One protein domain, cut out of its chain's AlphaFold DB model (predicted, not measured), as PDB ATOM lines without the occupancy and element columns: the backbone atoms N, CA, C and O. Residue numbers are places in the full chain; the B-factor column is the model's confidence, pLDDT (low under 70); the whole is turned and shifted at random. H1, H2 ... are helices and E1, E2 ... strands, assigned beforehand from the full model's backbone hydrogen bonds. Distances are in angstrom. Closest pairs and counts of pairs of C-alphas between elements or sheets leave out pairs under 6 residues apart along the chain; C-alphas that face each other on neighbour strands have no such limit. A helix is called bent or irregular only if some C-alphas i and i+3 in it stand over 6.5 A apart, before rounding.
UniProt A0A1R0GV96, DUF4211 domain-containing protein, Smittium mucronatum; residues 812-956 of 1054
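This is residues 812 to 956 of the 1054 residues of the protein "DUF4211 domain-containing protein" of Smittium mucronatum (UniProt A0A1R0GV96). A strongly bent sheet of three strands, E1, E2 and E3, has two helices, H1 and H6, over one face, while the short helix H2 packs by the edge strand E3 on the opposite face. The short helices H3, H4 and H5, with the loops between them, make a smaller, looser end away from H1 and H6, and a long loop, residues 856 to 881, joins E2 to H2. The printed part has 145 residues, with seven named helices and three named strands in the order H1 E1 E2 H2 H3 H4 H5 E3 H6 H7. The sheet order is E1 E2 E3, antiparallel throughout, and the class is mixed, helices and strands. The whole is compact, with a radius of gyration of the C-alphas of 15.3 A and spans of 48 by 36 by 26 A.

E1, residues 825 to 835, is 25.7 A long and bends by 88 degrees at residue 832. E2, residues 847 to 855, is 23.2 A long and bends by 52 degrees at residue 850; E3, residues 931 to 936, is 15.9 A long. H6, residues 938 to 951, is 20.1 A long, and H1, residues 814 to 822, is 12.4 A long, with C-alpha 814 at (273.520, 38.538, -64.111). The shorter helices are H2, residues 882 to 888, H3, 894 to 899, H4, 905 to 912, H5, 924 to 927, and H7, 953 to 956, with C-alpha 956 at (284.242, 29.799, -44.952).

E1 and E2 form a hairpin, with N 827 and O 853 2.9 A apart, within hydrogen-bond range. E2 and E3 are antiparallel too, with N 852 and O 934 at 2.8 A. H6 runs along the strands over E1 and E2, at a height over the sheet of 9.7 A. H1, on the same face, lies over E2 and E3 at 10.0 A; H1 and H6 with the sheet make two layers, helices on one face of a sheet. H1 and H6 touch, closest at the C-alphas of Leu 820 and His 948, 6.1 A, at a steep tilt of 42 degrees, the same way. H2, on the opposite face, comes closest to E3 at the C-alphas of Ser 884 and Val 932, 4.7 A. H2 and H5 only just touch, with 3 pairs of C-alphas within 8 A, the closest those of Lys 888 and His 925, 6.1 A. H3 and H4 are close but not clearly touching, closest at the C-alphas of Met 898 and Arg 908, 6.8 A; neither is on the sheet. H7 is close to H6 but not clearly touching, closest at the C-alphas of Trp 949 and Tyr 956, 7.7 A. Every O i to N i+4 pair is within hydrogen-bond range in H1, H2, H3, H4 and H6; H5 and H7 are too short for such a pair.

The two C-alphas farthest apart are those of Ser 845 and Asp 913, 48.2 A. The printed part has no cut. The links E1 to E2, E2 to H2 and H4 to H5 are long. The mean pLDDT of the printed part is 87.3, and residues 858 to 862, 866 to 870 and 922 are under 70.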
ATOM      1  N   TRP A 812     278.521  35.484 -67.755       95.50
ATOM      2  CA  TRP A 812     277.548  34.889 -66.848       95.50
ATOM      3  C   TRP A 812     276.185  35.570 -66.922       95.50
ATOM      4  O   TRP A 812     276.052  36.738 -67.282       95.50
ATOM      5  N   ASN A 813     275.157  34.813 -66.550       95.69
ATOM      6  CA  ASN A 813     273.826  35.349 -66.320       95.69
ATOM      7  C   ASN A 813     273.877  36.312 -65.108       95.69
ATOM      8  O   ASN A 813     274.291  35.879 -64.029       95.69
ATOM      9  N   PRO A 814     273.457  37.590 -65.224       94.94
ATOM     10  CA  PRO A 814     273.520  38.538 -64.111       94.94
ATOM     11  C   PRO A 814     272.768  38.073 -62.858       94.94
ATOM     12  O   PRO A 814     273.234  38.324 -61.750       94.94
ATOM     13  N   GLN A 815     271.655  37.343 -63.009       95.06
ATOM     14  CA  GLN A 815     270.929  36.797 -61.860       95.06
ATOM     15  C   GLN A 815     271.702  35.652 -61.192       95.06
ATOM     16  O   GLN A 815     271.722  35.583 -59.970       95.06
ATOM     17  N   PHE A 816     272.404  34.814 -61.963       96.25
ATOM     18  CA  PHE A 816     273.297  33.788 -61.409       96.25
ATOM     19  C   PHE A 816     274.456  34.420 -60.628       96.25
ATOM     20  O   PHE A 816     274.785  33.961 -59.541       96.25
ATOM     21  N   LEU A 817     275.030  35.524 -61.124       95.56
ATOM     22  CA  LEU A 817     276.067  36.274 -60.404       95.56
ATOM     23  C   LEU A 817     275.540  36.930 -59.116       95.56
ATOM     24  O   LEU A 817     276.251  36.937 -58.115       95.56
ATOM     25  N   ILE A 818     274.312  37.462 -59.107       93.94
ATOM     26  CA  ILE A 818     273.661  37.942 -57.873       93.94
ATOM     27  C   ILE A 818     273.458  36.773 -56.902       93.94
ATOM     28  O   ILE A 818     273.806  36.873 -55.731       93.94
ATOM     29  N   ASP A 819     272.972  35.640 -57.393       94.81
ATOM     30  CA  ASP A 819     272.626  34.489 -56.565       94.81
ATOM     31  C   ASP A 819     273.858  33.802 -55.959       94.81
ATOM     32  O   ASP A 819     273.816  33.418 -54.788       94.81
ATOM     33  N   LEU A 820     274.969  33.736 -56.706       95.50
ATOM     34  CA  LEU A 820     276.292  33.332 -56.211       95.50
ATOM     35  C   LEU A 820     276.779  34.229 -55.068       95.50
ATOM     36  O   LEU A 820     277.456  33.741 -54.169       95.50
ATOM     37  N   LYS A 821     276.442  35.525 -55.089       93.75
ATOM     38  CA  LYS A 821     276.779  36.472 -54.016       93.75
ATOM     39  C   LYS A 821     275.824  36.379 -52.827       93.75
ATOM     40  O   LYS A 821     276.263  36.549 -51.699       93.75
ATOM     41  N   SER A 822     274.537  36.107 -53.046       91.69
ATOM     42  CA  SER A 822     273.538  36.083 -51.966       91.69
ATOM     43  C   SER A 822     273.569  34.828 -51.090       91.69
ATOM     44  O   SER A 822     273.208  34.911 -49.919       91.69
ATOM     45  N   HIS A 823     273.983  33.679 -51.629       92.56
ATOM     46  CA  HIS A 823     273.890  32.387 -50.941       92.56
ATOM     47  C   HIS A 823     275.291  31.869 -50.573       92.56
ATOM     48  O   HIS A 823     276.066  31.583 -51.485       92.56
ATOM     49  N   PRO A 824     275.649  31.733 -49.282       92.50
ATOM     50  CA  PRO A 824     277.017  31.431 -48.854       92.50
ATOM     51  C   PRO A 824     277.429  29.958 -48.962       92.50
ATOM     52  O   PRO A 824     278.571  29.632 -48.643       92.50
ATOM     53  N   ILE A 825     276.555  29.058 -49.429       92.69
ATOM     54  CA  ILE A 825     276.874  27.637 -49.635       92.69
ATOM     55  C   ILE A 825     276.634  27.221 -51.088       92.69
ATOM     56  O   ILE A 825     275.634  27.591 -51.699       92.69
ATOM     57  N   TYR A 826     277.566  26.428 -51.616       95.50
ATOM     58  CA  TYR A 826     277.558  25.860 -52.963       95.50
ATOM     59  C   TYR A 826     277.595  24.330 -52.847       95.50
ATOM     60  O   TYR A 826     278.560  23.762 -52.329       95.50
ATOM     61  N   GLU A 827     276.537  23.664 -53.298       94.69
ATOM     62  CA  GLU A 827     276.454  22.210 -53.477       94.69
ATOM     63  C   GLU A 827     276.389  21.899 -54.980       94.69
ATOM     64  O   GLU A 827     275.928  22.715 -55.784       94.69
ATOM     65  N   LEU A 828     276.918  20.740 -55.364       95.94
ATOM     66  CA  LEU A 828     277.032  20.293 -56.746       95.94
ATOM     67  C   LEU A 828     276.463  18.879 -56.843       95.94
ATOM     68  O   LEU A 828     276.840  18.019 -56.049       95.94
ATOM     69  N   GLU A 829     275.586  18.655 -57.810       95.31
ATOM     70  CA  GLU A 829     275.030  17.346 -58.151       95.31
ATOM     71  C   GLU A 829     275.291  17.123 -59.648       95.31
ATOM     72  O   GLU A 829     275.078  18.035 -60.452       95.31
ATOM     73  N   ASP A 830     275.817  15.960 -60.026       96.69
ATOM     74  CA  ASP A 830     276.049  15.625 -61.435       96.69
ATOM     75  C   ASP A 830     274.704  15.289 -62.099       96.69
ATOM     76  O   ASP A 830     273.863  14.616 -61.501       96.69
ATOM     77  N   GLU A 831     274.485  15.771 -63.323       95.62
ATOM     78  CA  GLU A 831     273.219  15.626 -64.060       95.62
ATOM     79  C   GLU A 831     273.477  15.024 -65.446       95.62
ATOM     80  O   GLU A 831     274.519  15.276 -66.061       95.62
ATOM     81  N   ASP A 832     272.492  14.293 -65.977       97.06
ATOM     82  CA  ASP A 832     272.491  13.872 -67.383       97.06
ATOM     83  C   ASP A 832     272.658  15.091 -68.322       97.06
ATOM     84  O   ASP A 832     272.200  16.193 -67.998       97.06
ATOM     85  N   PRO A 833     273.291  14.935 -69.503       97.31
ATOM     86  CA  PRO A 833     273.613  16.050 -70.393       97.31
ATOM     87  C   PRO A 833     272.359  16.736 -70.974       97.31
ATOM     88  O   PRO A 833     271.819  16.342 -72.009       97.31
ATOM     89  N   ILE A 834     271.921  17.818 -70.328       96.50
ATOM     90  CA  ILE A 834     270.771  18.638 -70.726       96.50
ATOM     91  C   ILE A 834     271.226  19.751 -71.678       96.50
ATOM     92  O   ILE A 834     272.236  20.420 -71.455       96.50
ATOM     93  N   ALA A 835     270.462  19.998 -72.745       96.31
ATOM     94  CA  ALA A 835     270.729  21.097 -73.668       96.31
ATOM     95  C   ALA A 835     270.429  22.468 -73.029       96.31
ATOM     96  O   ALA A 835     269.293  22.755 -72.653       96.31
ATOM     97  N   GLY A 836     271.446  23.329 -72.973       95.44
ATOM     98  CA  GLY A 836     271.393  24.678 -72.410       95.44
ATOM     99  C   GLY A 836     272.171  24.817 -71.097       95.44
ATOM    100  O   GLY A 836     272.366  23.848 -70.372       95.44
ATOM    101  N   CYS A 837     272.634  26.033 -70.781       96.56
ATOM    102  CA  CYS A 837     273.459  26.334 -69.599       96.56
ATOM    103  C   CYS A 837     273.033  27.660 -68.951       96.56
ATOM    104  O   CYS A 837     273.452  28.737 -69.378       96.56
ATOM    105  N   GLU A 838     272.228  27.581 -67.891       96.88
ATOM    106  CA  GLU A 838     271.538  28.713 -67.247       96.88
ATOM    107  C   GLU A 838     272.489  29.692 -66.537       96.88
ATOM    108  O   GLU A 838     272.175  30.878 -66.379       96.88
ATOM    109  N   ALA A 839     273.671  29.205 -66.146       96.31
ATOM    110  CA  ALA A 839     274.753  29.985 -65.549       96.31
ATOM    111  C   ALA A 839     275.362  31.050 -66.491       96.31
ATOM    112  O   ALA A 839     276.031  31.978 -66.027       96.31
ATOM    113  N   CYS A 840     275.160  30.953 -67.813       95.56
ATOM    114  CA  CYS A 840     275.770  31.852 -68.800       95.56
ATOM    115  C   CYS A 840     274.785  32.343 -69.865       95.56
ATOM    116  O   CYS A 840     273.755  31.724 -70.119       95.56
ATOM    117  N   THR A 841     275.111  33.454 -70.528       92.31
ATOM    118  CA  THR A 841     274.258  34.018 -71.592       92.31
ATOM    119  C   THR A 841     274.276  33.187 -72.880       92.31
ATOM    120  O   THR A 841     273.316  33.228 -73.643       92.31
ATOM    121  N   PHE A 842     275.302  32.352 -73.088       91.00
ATOM    122  CA  PHE A 842     275.381  31.348 -74.163       91.00
ATOM    123  C   PHE A 842     274.476  30.120 -73.917       91.00
ATOM    124  O   PHE A 842     274.749  29.024 -74.408       91.00
ATOM    125  N   GLY A 843     273.414  30.278 -73.122       75.62
ATOM    126  CA  GLY A 843     272.628  29.204 -72.517       75.62
ATOM    127  C   GLY A 843     271.790  28.338 -73.463       75.62
ATOM    128  O   GLY A 843     270.956  27.591 -72.970       75.62
ATOM    129  N   THR A 844     272.000  28.405 -74.780       88.88
ATOM    130  CA  THR A 844     271.377  27.531 -75.793       88.88
ATOM    131  C   THR A 844     272.378  26.688 -76.589       88.88
ATOM    132  O   THR A 844     271.974  25.685 -77.168       88.88
ATOM    133  N   SER A 845     273.665  27.058 -76.628       92.50
ATOM    134  CA  SER A 845     274.701  26.369 -77.423       92.50
ATOM    135  C   SER A 845     275.646  25.492 -76.597       92.50
ATOM    136  O   SER A 845     276.583  24.915 -77.139       92.50
ATOM    137  N   ARG A 846     275.424  25.402 -75.282       93.50
ATOM    138  CA  ARG A 846     276.235  24.622 -74.338       93.50
ATOM    139  C   ARG A 846     275.357  23.614 -73.619       93.50
ATOM    140  O   ARG A 846     274.264  23.973 -73.193       93.50
ATOM    141  N   THR A 847     275.841  22.392 -73.446       96.38
ATOM    142  CA  THR A 847     275.227  21.402 -72.558       96.38
ATOM    143  C   THR A 847     275.517  21.732 -71.094       96.38
ATOM    144  O   THR A 847     276.583  22.253 -70.754       96.38
ATOM    145  N   SER A 848     274.560  21.419 -70.225       97.12
ATOM    146  CA  SER A 848     274.775  21.291 -68.786       97.12
ATOM    147  C   SER A 848     274.929  19.829 -68.422       97.12
ATOM    148  O   SER A 848     274.204  18.990 -68.940       97.12
ATOM    149  N   THR A 849     275.850  19.550 -67.510       97.50
ATOM    150  CA  THR A 849     276.120  18.213 -66.952       97.50
ATOM    151  C   THR A 849     276.166  18.260 -65.421       97.50
ATOM    152  O   THR A 849     276.674  17.351 -64.776       97.50
ATOM    153  N   PHE A 850     275.713  19.375 -64.837       97.69
ATOM    154  CA  PHE A 850     275.758  19.660 -63.409       97.69
ATOM    155  C   PHE A 850     274.556  20.513 -62.989       97.69
ATOM    156  O   PHE A 850     274.235  21.508 -63.650       97.69
ATOM    157  N   SER A 851     273.975  20.182 -61.841       97.12
ATOM    158  CA  SER A 851     273.103  21.039 -61.038       97.12
ATOM    159  C   SER A 851     273.951  21.755 -59.985       97.12
ATOM    160  O   SER A 851     274.613  21.123 -59.161       97.12
ATOM    161  N   ILE A 852     273.941  23.088 -59.997       97.50
ATOM    162  CA  ILE A 852     274.542  23.925 -58.952       97.50
ATOM    163  C   ILE A 852     273.429  24.368 -58.008       97.50
ATOM    164  O   ILE A 852     272.592  25.193 -58.382       97.50
ATOM    165  N   HIS A 853     273.450  23.870 -56.774       96.12
ATOM    166  CA  HIS A 853     272.503  24.251 -55.729       96.12
ATOM    167  C   HIS A 853     273.160  25.290 -54.814       96.12
ATOM    168  O   HIS A 853     274.078  24.988 -54.050       96.12
ATOM    169  N   LEU A 854     272.708  26.540 -54.910       95.31
ATOM    170  CA  LEU A 854     273.181  27.653 -54.084       95.31
ATOM    171  C   LEU A 854     272.245  27.812 -52.886       95.31
ATOM    172  O   LEU A 854     271.032  27.921 -53.067       95.31
ATOM    173  N   MET A 855     272.792  27.807 -51.671       93.50
ATOM    174  CA  MET A 855     272.025  27.664 -50.430       93.50
ATOM    175  C   MET A 855     272.474  28.580 -49.294       93.50
ATOM    176  O   MET A 855     273.607  29.059 -49.243       93.50
ATOM    177  N   GLY A 856     271.567  28.732 -48.330       86.88
ATOM    178  CA  GLY A 856     271.773  29.480 -47.098       86.88
ATOM    179  C   GLY A 856     271.251  30.905 -47.219       86.88
ATOM    180  O   GLY A 856     271.360  31.541 -48.265       86.88
ATOM    181  N   TYR A 857     270.672  31.403 -46.130       75.88
ATOM    182  CA  TYR A 857     270.257  32.797 -46.002       75.88
ATOM    183  C   TYR A 857     271.393  33.578 -45.314       75.88
ATOM    184  O   TYR A 857     271.960  33.054 -44.347       75.88
ATOM    185  N   PRO A 858     271.734  34.808 -45.739       61.62
ATOM    186  CA  PRO A 858     272.824  35.581 -45.134       61.62
ATOM    187  C   PRO A 858     272.701  35.758 -43.611       61.62
ATOM    188  O   PRO A 858     273.668  35.522 -42.891       61.62
ATOM    189  N   SER A 859     271.506  36.078 -43.107       63.25
ATOM    190  CA  SER A 859     271.220  36.266 -41.678       63.25
ATOM    191  C   SER A 859     271.044  34.987 -40.844       63.25
ATOM    192  O   SER A 859     271.013  35.085 -39.621       63.25
ATOM    193  N   LEU A 860     270.936  33.791 -41.446       56.84
ATOM    194  CA  LEU A 860     270.691  32.540 -40.694       56.84
ATOM    195  C   LEU A 860     271.920  32.009 -39.935       56.84
ATOM    196  O   LEU A 860     271.814  31.028 -39.202       56.84
ATOM    197  N   ASN A 861     273.092  32.615 -40.121       59.75
ATOM    198  CA  ASN A 861     274.349  32.118 -39.578       59.75
ATOM    199  C   ASN A 861     274.837  33.005 -38.424       59.75
ATOM    200  O   ASN A 861     274.851  34.224 -38.549       59.75
ATOM    201  N   GLU A 862     275.366  32.408 -37.348       66.19
ATOM    202  CA  GLU A 862     275.997  33.116 -36.208       66.19
ATOM    203  C   GLU A 862     277.316  33.856 -36.552       66.19
ATOM    204  O   GLU A 862     278.127  34.168 -35.671       66.19
ATOM    205  N   VAL A 863     277.574  34.078 -37.837       73.12
ATOM    206  CA  VAL A 863     278.697  34.852 -38.357       73.12
ATOM    207  C   VAL A 863     278.442  36.319 -37.992       73.12
ATOM    208  O   VAL A 863     277.398  36.851 -38.372       73.12
ATOM    209  N   PRO A 864     279.340  36.996 -37.249       75.56
ATOM    210  CA  PRO A 864     279.161  38.407 -36.922       75.56
ATOM    211  C   PRO A 864     278.937  39.249 -38.184       75.56
ATOM    212  O   PRO A 864     279.623  39.047 -39.188       75.56
ATOM    213  N   LYS A 865     278.020  40.225 -38.123       77.25
ATOM    214  CA  LYS A 865     277.598  41.051 -39.279       77.25
ATOM    215  C   LYS A 865     278.752  41.760 -40.010       77.25
ATOM    216  O   LYS A 865     278.622  42.121 -41.172       77.25
ATOM    217  N   PHE A 866     279.898  41.927 -39.352       69.56
ATOM    218  CA  PHE A 866     281.123  42.478 -39.936       69.56
ATOM    219  C   PHE A 866     281.808  41.558 -40.977       69.56
ATOM    220  O   PHE A 866     282.618  42.028 -41.782       69.56
ATOM    221  N   PHE A 867     281.483  40.259 -40.981       69.44
ATOM    222  CA  PHE A 867     281.980  39.260 -41.937       69.44
ATOM    223  C   PHE A 867     280.931  38.823 -42.974       69.44
ATOM    224  O   PHE A 867     281.280  38.139 -43.935       69.44
ATOM    225  N   SER A 868     279.655  39.199 -42.816       68.50
ATOM    226  CA  SER A 868     278.633  38.947 -43.836       68.50
ATOM    227  C   SER A 868     278.794  39.937 -44.992       68.50
ATOM    228  O   SER A 868     278.309  41.063 -44.927       68.50
ATOM    229  N   THR A 869     279.446  39.502 -46.070       65.44
ATOM    230  CA  THR A 869     279.654  40.266 -47.319       65.44
ATOM    231  C   THR A 869     278.384  40.455 -48.160       65.44
ATOM    232  O   THR A 869     278.440  41.036 -49.242       65.44
ATOM    233  N   VAL A 870     277.241  39.946 -47.692       66.50
ATOM    234  CA  VAL A 870     276.015  39.815 -48.477       66.50
ATOM    235  C   VAL A 870     275.085  41.011 -48.293       66.50
ATOM    236  O   VAL A 870     274.548  41.241 -47.211       66.50
ATOM    237  N   ASP A 871     274.788  41.697 -49.397       71.50
ATOM    238  CA  ASP A 871     273.680  42.649 -49.483       71.50
ATOM    239  C   ASP A 871     272.323  41.942 -49.298       71.50
ATOM    240  O   ASP A 871     271.713  41.473 -50.265       71.50
ATOM    241  N   GLU A 872     271.790  41.934 -48.072       76.31
ATOM    242  CA  GLU A 872     270.427  41.447 -47.781       76.31
ATOM    243  C   GLU A 872     269.371  42.109 -48.688       76.31
ATOM    244  O   GLU A 872     268.412  41.466 -49.107       76.31
ATOM    245  N   LYS A 873     269.599  43.375 -49.072       80.44
ATOM    246  CA  LYS A 873     268.755  44.180 -49.975       80.44
ATOM    247  C   LYS A 873     268.545  43.559 -51.363       80.44
ATOM    248  O   LYS A 873     267.551  43.869 -52.016       80.44
ATOM    249  N   ASN A 874     269.479  42.728 -51.829       79.25
ATOM    250  CA  ASN A 874     269.409  42.092 -53.147       79.25
ATOM    251  C   ASN A 874     268.667  40.746 -53.117       79.25
ATOM    252  O   ASN A 874     268.182  40.290 -54.156       79.25
ATOM    253  N   TYR A 875     268.538  40.122 -51.942       79.69
ATOM    254  CA  TYR A 875     267.808  38.870 -51.795       79.69
ATOM    255  C   TYR A 875     266.290  39.117 -51.818       79.69
ATOM    256  O   TYR A 875     265.748  39.901 -51.042       79.69
ATOM    257  N   LYS A 876     265.583  38.416 -52.714       82.44
ATOM    258  CA  LYS A 876     264.124  38.501 -52.860       82.44
ATOM    259  C   LYS A 876     263.468  37.204 -52.367       82.44
ATOM    260  O   LYS A 876     263.452  36.233 -53.132       82.44
ATOM    261  N   PRO A 877     262.920  37.158 -51.134       80.19
ATOM    262  CA  PRO A 877     262.143  36.008 -50.682       80.19
ATOM    263  C   PRO A 877     260.941  35.777 -51.606       80.19
ATOM    264  O   PRO A 877     260.377  36.716 -52.163       80.19
ATOM    265  N   GLY A 878     260.546  34.514 -51.779       85.00
ATOM    266  CA  GLY A 878     259.369  34.167 -52.581       85.00
ATOM    267  C   GLY A 878     259.555  34.227 -54.103       85.00
ATOM    268  O   GLY A 878     258.557  34.232 -54.823       85.00
ATOM    269  N   ARG A 879     260.794  34.227 -54.625       90.56
ATOM    270  CA  ARG A 879     261.033  34.003 -56.066       90.56
ATOM    271  C   ARG A 879     260.340  32.720 -56.544       90.56
ATOM    272  O   ARG A 879     260.342  31.692 -55.867       90.56
ATOM    273  N   ASN A 880     259.732  32.812 -57.723       93.44
ATOM    274  CA  ASN A 880     258.996  31.738 -58.398       93.44
ATOM    275  C   ASN A 880     259.479  31.580 -59.852       93.44
ATOM    276  O   ASN A 880     258.708  31.242 -60.747       93.44
ATOM    277  N   ASP A 881     260.760  31.864 -60.095       95.06
ATOM    278  CA  ASP A 881     261.432  31.511 -61.343       95.06
ATOM    279  C   ASP A 881     261.732  30.002 -61.390       95.06
ATOM    280  O   ASP A 881     261.680  29.296 -60.381       95.06
ATOM    281  N   LEU A 882     262.034  29.485 -62.586       94.56
ATOM    282  CA  LEU A 882     262.264  28.051 -62.810       94.56
ATOM    283  C   LEU A 882     263.414  27.504 -61.944       94.56
ATOM    284  O   LEU A 882     263.348  26.379 -61.461       94.56
ATOM    285  N   VAL A 883     264.412  28.347 -61.688       94.81
ATOM    286  CA  VAL A 883     265.588  28.098 -60.849       94.81
ATOM    287  C   VAL A 883     265.213  27.934 -59.361       94.81
ATOM    288  O   VAL A 883     265.658  26.984 -58.711       94.81
ATOM    289  N   SER A 884     264.353  28.800 -58.809       93.31
ATOM    290  CA  SER A 884     263.796  28.623 -57.458       93.31
ATOM    291  C   SER A 884     262.839  27.429 -57.387       93.31
ATOM    292  O   SER A 884     262.841  26.693 -56.404       93.31
ATOM    293  N   ILE A 885     262.043  27.183 -58.432       92.38
ATOM    294  CA  ILE A 885     261.130  26.029 -58.497       92.38
ATOM    295  C   ILE A 885     261.909  24.705 -58.561       92.38
ATOM    296  O   ILE A 885     261.479  23.727 -57.946       92.38
ATOM    297  N   ARG A 886     263.063  24.664 -59.243       92.81
ATOM    298  CA  ARG A 886     263.996  23.527 -59.206       92.81
ATOM    299  C   ARG A 886     264.536  23.328 -57.789       92.81
ATOM    300  O   ARG A 886     264.443  22.222 -57.271       92.81
ATOM    301  N   PHE A 887     264.980  24.397 -57.124       91.75
ATOM    302  CA  PHE A 887     265.468  24.318 -55.743       91.75
ATOM    303  C   PHE A 887     264.402  23.869 -54.731       91.75
ATOM    304  O   PHE A 887     264.684  23.048 -53.869       91.75
ATOM    305  N   LYS A 888     263.152  24.329 -54.859       90.19
ATOM    306  CA  LYS A 888     262.039  23.866 -54.006       90.19
ATOM    307  C   LYS A 888     261.810  22.351 -54.114       90.19
ATOM    308  O   LYS A 888     261.354  21.754 -53.152       90.19
ATOM    309  N   LYS A 889     262.162  21.736 -55.252       89.25
ATOM    310  CA  LYS A 889     262.122  20.281 -55.483       89.25
ATOM    311  C   LYS A 889     263.438  19.562 -55.157       89.25
ATOM    312  O   LYS A 889     263.466  18.333 -55.233       89.25
ATOM    313  N   PHE A 890     264.516  20.288 -54.857       87.88
ATOM    314  CA  PHE A 890     265.810  19.693 -54.543       87.88
ATOM    315  C   PHE A 890     265.760  19.020 -53.170       87.88
ATOM    316  O   PHE A 890     265.249  19.571 -52.194       87.88
ATOM    317  N   LYS A 891     266.304  17.803 -53.114       86.62
ATOM    318  CA  LYS A 891     266.313  16.957 -51.924       86.62
ATOM    319  C   LYS A 891     267.757  16.593 -51.606       86.62
ATOM    320  O   LYS A 891     268.382  15.853 -52.363       86.62
ATOM    321  N   THR A 892     268.264  17.077 -50.477       86.06
ATOM    322  CA  THR A 892     269.572  16.698 -49.913       86.06
ATOM    323  C   THR A 892     269.387  16.020 -48.552       86.06
ATOM    324  O   THR A 892     268.276  15.952 -48.018       86.06
ATOM    325  N   TYR A 893     270.453  15.445 -48.008       84.31
ATOM    326  CA  TYR A 893     270.408  14.641 -46.786       84.31
ATOM    327  C   TYR A 893     270.465  15.522 -45.521       84.31
ATOM    328  O   TYR A 893     271.258  16.467 -45.492       84.31
ATOM    329  N   PRO A 894     269.728  15.192 -44.437       82.38
ATOM    330  CA  PRO A 894     269.785  15.923 -43.164       82.38
ATOM    331  C   PRO A 894     271.214  16.114 -42.645       82.38
ATOM    332  O   PRO A 894     271.568  17.182 -42.147       82.38
ATOM    333  N   LYS A 895     272.055  15.083 -42.820       83.44
ATOM    334  CA  LYS A 895     273.472  15.118 -42.458       83.44
ATOM    335  C   LYS A 895     274.224  16.252 -43.161       83.44
ATOM    336  O   LYS A 895     274.919  16.999 -42.487       83.44
ATOM    337  N   TYR A 896     274.047  16.432 -44.473       83.31
ATOM    338  CA  TYR A 896     274.745  17.484 -45.218       83.31
ATOM    339  C   TYR A 896     274.379  18.881 -44.702       83.31
ATOM    340  O   TYR A 896     275.253  19.718 -44.485       83.31
ATOM    341  N   LEU A 897     273.095  19.112 -44.416       84.38
ATOM    342  CA  LEU A 897     272.618  20.377 -43.856       84.38
ATOM    343  C   LEU A 897     273.224  20.646 -42.464       84.38
ATOM    344  O   LEU A 897     273.651  21.768 -42.183       84.38
ATOM    345  N   MET A 898     273.303  19.619 -41.608       82.88
ATOM    346  CA  MET A 898     273.909  19.718 -40.274       82.88
ATOM    347  C   MET A 898     275.427  19.936 -40.324       82.88
ATOM    348  O   MET A 898     275.916  20.845 -39.651       82.88
ATOM    349  N   ASP A 899     276.152  19.173 -41.146       82.06
ATOM    350  CA  ASP A 899     277.606  19.285 -41.341       82.06
ATOM    351  C   ASP A 899     277.991  20.678 -41.889       82.06
ATOM    352  O   ASP A 899     279.039  21.231 -41.554       82.06
ATOM    353  N   ARG A 900     277.109  21.290 -42.693       81.69
ATOM    354  CA  ARG A 900     277.243  22.662 -43.213       81.69
ATOM    355  C   ARG A 900     276.751  23.764 -42.269       81.69
ATOM    356  O   ARG A 900     276.909  24.933 -42.596       81.69
ATOM    357  N   ASN A 901     276.170  23.424 -41.117       78.88
ATOM    358  CA  ASN A 901     275.503  24.357 -40.200       78.88
ATOM    359  C   ASN A 901     274.347  25.181 -40.818       78.88
ATOM    360  O   ASN A 901     273.982  26.212 -40.267       78.88
ATOM    361  N   LEU A 902     273.697  24.695 -41.885       77.56
ATOM    362  CA  LEU A 902     272.485  25.305 -42.478       77.56
ATOM    363  C   LEU A 902     271.228  25.179 -41.596       77.56
ATOM    364  O   LEU A 902     270.136  25.573 -41.995       77.56
ATOM    365  N   VAL A 903     271.377  24.563 -40.426       79.75
ATOM    366  CA  VAL A 903     270.309  24.033 -39.583       79.75
ATOM    367  C   VAL A 903     270.399  24.702 -38.218       79.75
ATOM    368  O   VAL A 903     271.449  24.621 -37.561       79.75
ATOM    369  N   THR A 904     269.295  25.326 -37.796       77.56
ATOM    370  CA  THR A 904     269.150  25.946 -36.470       77.56
ATOM    371  C   THR A 904     269.401  24.928 -35.355       77.56
ATOM    372  O   THR A 904     269.333  23.715 -35.567       77.56
ATOM    373  N   SER A 905     269.689  25.399 -34.141       77.38
ATOM    374  CA  SER A 905     269.813  24.537 -32.956       77.38
ATOM    375  C   SER A 905     268.593  23.623 -32.785       77.38
ATOM    376  O   SER A 905     268.756  22.414 -32.642       77.38
ATOM    377  N   GLU A 906     267.393  24.192 -32.905       80.06
ATOM    378  CA  GLU A 906     266.092  23.517 -32.801       80.06
ATOM    379  C   GLU A 906     265.935  22.382 -33.826       80.06
ATOM    380  O   GLU A 906     265.632  21.242 -33.465       80.06
ATOM    381  N   MET A 907     266.216  22.660 -35.104       80.81
ATOM    382  CA  MET A 907     266.163  21.645 -36.159       80.81
ATOM    383  C   MET A 907     267.284  20.603 -36.022       80.81
ATOM    384  O   MET A 907     267.126  19.461 -36.448       80.81
ATOM    385  N   ARG A 908     268.410  20.953 -35.386       84.00
ATOM    386  CA  ARG A 908     269.502  20.014 -35.099       84.00
ATOM    387  C   ARG A 908     269.162  19.055 -33.955       84.00
ATOM    388  O   ARG A 908     269.652  17.931 -33.984       84.00
ATOM    389  N   SER A 909     268.325  19.447 -32.990       84.00
ATOM    390  CA  SER A 909     267.644  18.495 -32.091       84.00
ATOM    391  C   SER A 909     266.674  17.618 -32.883       84.00
ATOM    392  O   SER A 909     266.855  16.407 -32.916       84.00
ATOM    393  N   PHE A 910     265.763  18.210 -33.663       81.88
ATOM    394  CA  PHE A 910     264.774  17.459 -34.449       81.88
ATOM    395  C   PHE A 910     265.385  16.372 -35.361       81.88
ATOM    396  O   PHE A 910     264.830  15.282 -35.485       81.88
ATOM    397  N   PHE A 911     266.555  16.620 -35.966       84.06
ATOM    398  CA  PHE A 911     267.272  15.599 -36.742       84.06
ATOM    399  C   PHE A 911     268.042  14.562 -35.904       84.06
ATOM    400  O   PHE A 911     268.305  13.474 -36.411       84.06
ATOM    401  N   LYS A 912     268.416  14.867 -34.656       84.25
ATOM    402  CA  LYS A 912     269.008  13.891 -33.721       84.25
ATOM    403  C   LYS A 912     267.959  12.958 -33.128       84.25
ATOM    404  O   LYS A 912     268.235  11.773 -32.964       84.25
ATOM    405  N   ASP A 913     266.764  13.473 -32.854       84.25
ATOM    406  CA  ASP A 913     265.734  12.814 -32.045       84.25
ATOM    407  C   ASP A 913     264.915  11.761 -32.834       84.25
ATOM    408  O   ASP A 913     263.730  11.544 -32.588       84.25
ATOM    409  N   GLY A 914     265.560  11.081 -33.794       70.50
ATOM    410  CA  GLY A 914     265.003   9.943 -34.535       70.50
ATOM    411  C   GLY A 914     264.734  10.167 -36.026       70.50
ATOM    412  O   GLY A 914     264.188   9.272 -36.673       70.50
ATOM    413  N   TYR A 915     265.111  11.312 -36.610       76.06
ATOM    414  CA  TYR A 915     264.949  11.510 -38.055       76.06
ATOM    415  C   TYR A 915     265.937  10.648 -38.855       76.06
ATOM    416  O   TYR A 915     267.137  10.611 -38.576       76.06
ATOM    417  N   ASP A 916     265.443   9.964 -39.887       76.00
ATOM    418  CA  ASP A 916     266.267   9.068 -40.695       76.00
ATOM    419  C   ASP A 916     267.249   9.859 -41.571       76.00
ATOM    420  O   ASP A 916     266.905  10.355 -42.647       76.00
ATOM    421  N   THR A 917     268.498   9.950 -41.111       72.81
ATOM    422  CA  THR A 917     269.590  10.649 -41.808       72.81
ATOM    423  C   THR A 917     269.906  10.093 -43.204       72.81
ATOM    424  O   THR A 917     270.548  10.792 -43.989       72.81
ATOM    425  N   THR A 918     269.435   8.884 -43.543       71.94
ATOM    426  CA  THR A 918     269.594   8.273 -44.875       71.94
ATOM    427  C   THR A 918     268.518   8.705 -45.875       71.94
ATOM    428  O   THR A 918     268.688   8.508 -47.077       71.94
ATOM    429  N   LYS A 919     267.423   9.335 -45.426       79.94
ATOM    430  CA  LYS A 919     266.368   9.849 -46.311       79.94
ATOM    431  C   LYS A 919     266.639  11.312 -46.672       79.94
ATOM    432  O   LYS A 919     266.717  12.164 -45.791       79.94
ATOM    433  N   LYS A 920     266.740  11.624 -47.973       80.75
ATOM    434  CA  LYS A 920     266.779  13.017 -48.463       80.75
ATOM    435  C   LYS A 920     265.502  13.757 -48.006       80.75
ATOM    436  O   LYS A 920     264.403  13.222 -48.168       80.75
ATOM    437  N   VAL A 921     265.630  14.967 -47.450       77.44
ATOM    438  CA  VAL A 921     264.484  15.763 -46.957       77.44
ATOM    439  C   VAL A 921     263.577  16.166 -48.125       77.44
ATOM    440  O   VAL A 921     264.064  16.458 -49.214       77.44
ATOM    441  N   GLY A 922     262.258  16.159 -47.905       65.06
ATOM    442  CA  GLY A 922     261.254  16.373 -48.954       65.06
ATOM    443  C   GLY A 922     261.305  17.750 -49.620       65.06
ATOM    444  O   GLY A 922     261.319  17.807 -50.847       65.06
ATOM    445  N   ASP A 923     261.368  18.817 -48.817       76.12
ATOM    446  CA  ASP A 923     261.294  20.212 -49.260       76.12
ATOM    447  C   ASP A 923     262.167  21.103 -48.356       76.12
ATOM    448  O   ASP A 923     261.773  21.418 -47.228       76.12
ATOM    449  N   LEU A 924     263.320  21.581 -48.842       81.75
ATOM    450  CA  LEU A 924     264.195  22.503 -48.083       81.75
ATOM    451  C   LEU A 924     263.483  23.801 -47.665       81.75
ATOM    452  O   LEU A 924     263.777  24.379 -46.620       81.75
ATOM    453  N   HIS A 925     262.478  24.207 -48.439       82.00
ATOM    454  CA  HIS A 925     261.632  25.363 -48.157       82.00
ATOM    455  C   HIS A 925     260.793  25.207 -46.873       82.00
ATOM    456  O   HIS A 925     260.458  26.210 -46.248       82.00
ATOM    457  N   THR A 926     260.454  23.983 -46.444       83.81
ATOM    458  CA  THR A 926     259.738  23.776 -45.164       83.81
ATOM    459  C   THR A 926     260.658  23.924 -43.951       83.81
ATOM    460  O   THR A 926     260.189  24.270 -42.872       83.81
ATOM    461  N   LEU A 927     261.974  23.783 -44.145       83.44
ATOM    462  CA  LEU A 927     263.004  24.119 -43.156       83.44
ATOM    463  C   LEU A 927     263.367  25.620 -43.152       83.44
ATOM    464  O   LEU A 927     264.326  26.016 -42.499       83.44
ATOM    465  N   GLY A 928     262.673  26.458 -43.932       86.50
ATOM    466  CA  GLY A 928     263.019  27.876 -44.099       86.50
ATOM    467  C   GLY A 928     264.344  28.130 -44.833       86.50
ATOM    468  O   GLY A 928     264.772  29.280 -44.936       86.50
ATOM    469  N   ILE A 929     264.997  27.090 -45.366       88.69
ATOM    470  CA  ILE A 929     266.283  27.210 -46.057       88.69
ATOM    471  C   ILE A 929     266.039  27.786 -47.455       88.69
ATOM    472  O   ILE A 929     265.432  27.151 -48.320       88.69
ATOM    473  N   SER A 930     266.536  29.001 -47.680       90.88
ATOM    474  CA  SER A 930     266.550  29.647 -48.991       90.88
ATOM    475  C   SER A 930     267.643  29.088 -49.895       90.88
ATOM    476  O   SER A 930     268.751  28.774 -49.447       90.88
ATOM    477  N   GLY A 931     267.344  29.050 -51.190       93.06
ATOM    478  CA  GLY A 931     268.297  28.674 -52.219       93.06
ATOM    479  C   GLY A 931     267.710  28.709 -53.625       93.06
ATOM    480  O   GLY A 931     266.528  29.006 -53.835       93.06
ATOM    481  N   VAL A 932     268.573  28.406 -54.588       95.25
ATOM    482  CA  VAL A 932     268.320  28.438 -56.032       95.25
ATOM    483  C   VAL A 932     269.169  27.371 -56.726       95.25
ATOM    484  O   VAL A 932     270.303  27.125 -56.324       95.25
ATOM    485  N   SER A 933     268.624  26.719 -57.755       96.75
ATOM    486  CA  SER A 933     269.250  25.563 -58.408       96.75
ATOM    487  C   SER A 933     269.393  25.803 -59.910       96.75
ATOM    488  O   SER A 933     268.390  25.979 -60.605       96.75
ATOM    489  N   TYR A 934     270.633  25.838 -60.395       97.50
ATOM    490  CA  TYR A 934     271.020  26.237 -61.753       97.50
ATOM    491  C   TYR A 934     271.656  25.083 -62.530       97.50
ATOM    492  O   TYR A 934     272.627  24.492 -62.060       97.50
ATOM    493  N   LEU A 935     271.204  24.835 -63.760       97.19
ATOM    494  CA  LEU A 935     271.898  23.927 -64.680       97.19
ATOM    495  C   LEU A 935     273.134  24.607 -65.289       97.19
ATOM    496  O   LEU A 935     273.067  25.748 -65.765       97.19
ATOM    497  N   SER A 936     274.271  23.908 -65.262       97.50
ATOM    498  CA  SER A 936     275.574  24.447 -65.654       97.50
ATOM    499  C   SER A 936     276.445  23.447 -66.424       97.50
ATOM    500  O   SER A 936     276.507  22.258 -66.108       97.50
ATOM    501  N   GLY A 937     277.172  23.942 -67.428       96.62
ATOM    502  CA  GLY A 937     278.196  23.183 -68.152       96.62
ATOM    503  C   GLY A 937     279.564  23.217 -67.461       96.62
ATOM    504  O   GLY A 937     279.887  24.171 -66.751       96.62
ATOM    505  N   ARG A 938     280.405  22.208 -67.727       95.62
ATOM    506  CA  ARG A 938     281.735  21.951 -67.118       95.62
ATOM    507  C   ARG A 938     282.605  23.194 -66.859       95.62
ATOM    508  O   ARG A 938     283.152  23.351 -65.770       95.62
ATOM    509  N   PHE A 939     282.719  24.110 -67.824       94.44
ATOM    510  CA  PHE A 939     283.510  25.341 -67.660       94.44
ATOM    511  C   PHE A 939     282.847  26.392 -66.762       94.44
ATOM    512  O   PHE A 939     283.539  27.107 -66.037       94.44
ATOM    513  N   CYS A 940     281.519  26.501 -66.812       96.06
ATOM    514  CA  CYS A 940     280.766  27.398 -65.945       96.06
ATOM    515  C   CYS A 940     280.823  26.891 -64.503       96.06
ATOM    516  O   CYS A 940     281.213  27.668 -63.641       96.06
ATOM    517  N   GLN A 941     280.580  25.593 -64.285       96.25
ATOM    518  CA  GLN A 941     280.715  24.893 -63.003       96.25
ATOM    519  C   GLN A 941     282.056  25.191 -62.311       96.25
ATOM    520  O   GLN A 941     282.056  25.730 -61.203       96.25
ATOM    521  N   LYS A 942     283.198  24.913 -62.963       95.88
ATOM    522  CA  LYS A 942     284.520  25.111 -62.336       95.88
ATOM    523  C   LYS A 942     284.769  26.577 -61.974       95.88
ATOM    524  O   LYS A 942     285.233  26.873 -60.874       95.88
ATOM    525  N   ARG A 943     284.433  27.513 -62.872       95.56
ATOM    526  CA  ARG A 943     284.638  28.953 -62.632       95.56
ATOM    527  C   ARG A 943     283.711  29.504 -61.543       95.56
ATOM    528  O   ARG A 943     284.171  30.296 -60.724       95.56
ATOM    529  N   SER A 944     282.440  29.092 -61.496       96.56
ATOM    530  CA  SER A 944     281.503  29.546 -60.460       96.56
ATOM    531  C   SER A 944     281.849  28.992 -59.084       96.56
ATOM    532  O   SER A 944     281.722  29.724 -58.111       96.56
ATOM    533  N   GLN A 945     282.353  27.758 -58.996       96.56
ATOM    534  CA  GLN A 945     282.814  27.168 -57.737       96.56
ATOM    535  C   GLN A 945     283.990  27.956 -57.134       96.56
ATOM    536  O   GLN A 945     283.951  28.316 -55.958       96.56
ATOM    537  N   VAL A 946     285.011  28.284 -57.939       96.38
ATOM    538  CA  VAL A 946     286.165  29.078 -57.474       96.38
ATOM    539  C   VAL A 946     285.746  30.508 -57.118       96.38
ATOM    540  O   VAL A 946     286.122  31.008 -56.061       96.38
ATOM    541  N   TYR A 947     284.918  31.159 -57.944       96.56
ATOM    542  CA  TYR A 947     284.393  32.495 -57.640       96.56
ATOM    543  C   TYR A 947     283.582  32.530 -56.342       96.56
ATOM    544  O   TYR A 947     283.756  33.441 -55.537       96.56
ATOM    545  N   HIS A 948     282.711  31.540 -56.131       96.25
ATOM    546  CA  HIS A 948     281.894  31.418 -54.925       96.25
ATOM    547  C   HIS A 948     282.767  31.291 -53.680       96.25
ATOM    548  O   HIS A 948     282.579  32.032 -52.715       96.25
ATOM    549  N   TRP A 949     283.786  30.429 -53.740       95.44
ATOM    550  CA  TRP A 949     284.751  30.255 -52.658       95.44
ATOM    551  C   TRP A 949     285.540  31.536 -52.349       95.44
ATOM    552  O   TRP A 949     285.728  31.858 -51.179       95.44
ATOM    553  N   LEU A 950     285.930  32.306 -53.372       95.88
ATOM    554  CA  LEU A 950     286.612  33.596 -53.203       95.88
ATOM    555  C   LEU A 950     285.677  34.733 -52.750       95.88
ATOM    556  O   LEU A 950     286.131  35.650 -52.074       95.88
ATOM    557  N   TYR A 951     284.387  34.715 -53.097       94.75
ATOM    558  CA  TYR A 951     283.428  35.733 -52.640       94.75
ATOM    559  C   TYR A 951     282.982  35.496 -51.188       94.75
ATOM    560  O   TYR A 951     282.884  36.442 -50.406       94.75
ATOM    561  N   HIS A 952     282.775  34.232 -50.808       93.44
ATOM    562  CA  HIS A 952     282.390  33.813 -49.453       93.44
ATOM    563  C   HIS A 952     283.584  33.373 -48.596       93.44
ATOM    564  O   HIS A 952     283.408  32.719 -47.565       93.44
ATOM    565  N   TYR A 953     284.809  33.738 -48.980       94.69
ATOM    566  CA  TYR A 953     286.008  33.365 -48.230       94.69
ATOM    567  C   TYR A 953     285.959  33.770 -46.737       94.69
ATOM    568  O   TYR A 953     286.395  32.948 -45.928       94.69
ATOM    569  N   PRO A 954     285.377  34.921 -46.306       92.19
ATOM    570  CA  PRO A 954     285.334  35.272 -44.885       92.19
ATOM    571  C   PRO A 954     284.399  34.348 -44.101       92.19
ATOM    572  O   PRO A 954     284.715  33.941 -42.985       92.19
ATOM    573  N   TYR A 955     283.275  33.964 -44.714       90.44
ATOM    574  CA  TYR A 955     282.300  33.021 -44.168       90.44
ATOM    575  C   TYR A 955     282.923  31.631 -43.975       90.44
ATOM    576  O   TYR A 955     282.883  31.071 -42.877       90.44
ATOM    577  N   TYR A 956     283.570  31.098 -45.018       91.38
ATOM    578  CA  TYR A 956     284.242  29.799 -44.952       91.38
ATOM    579  C   TYR A 956     285.410  29.791 -43.955       91.38
ATOM    580  O   TYR A 956     285.597  28.809 -43.234       91.38
TER     581      TYR A 956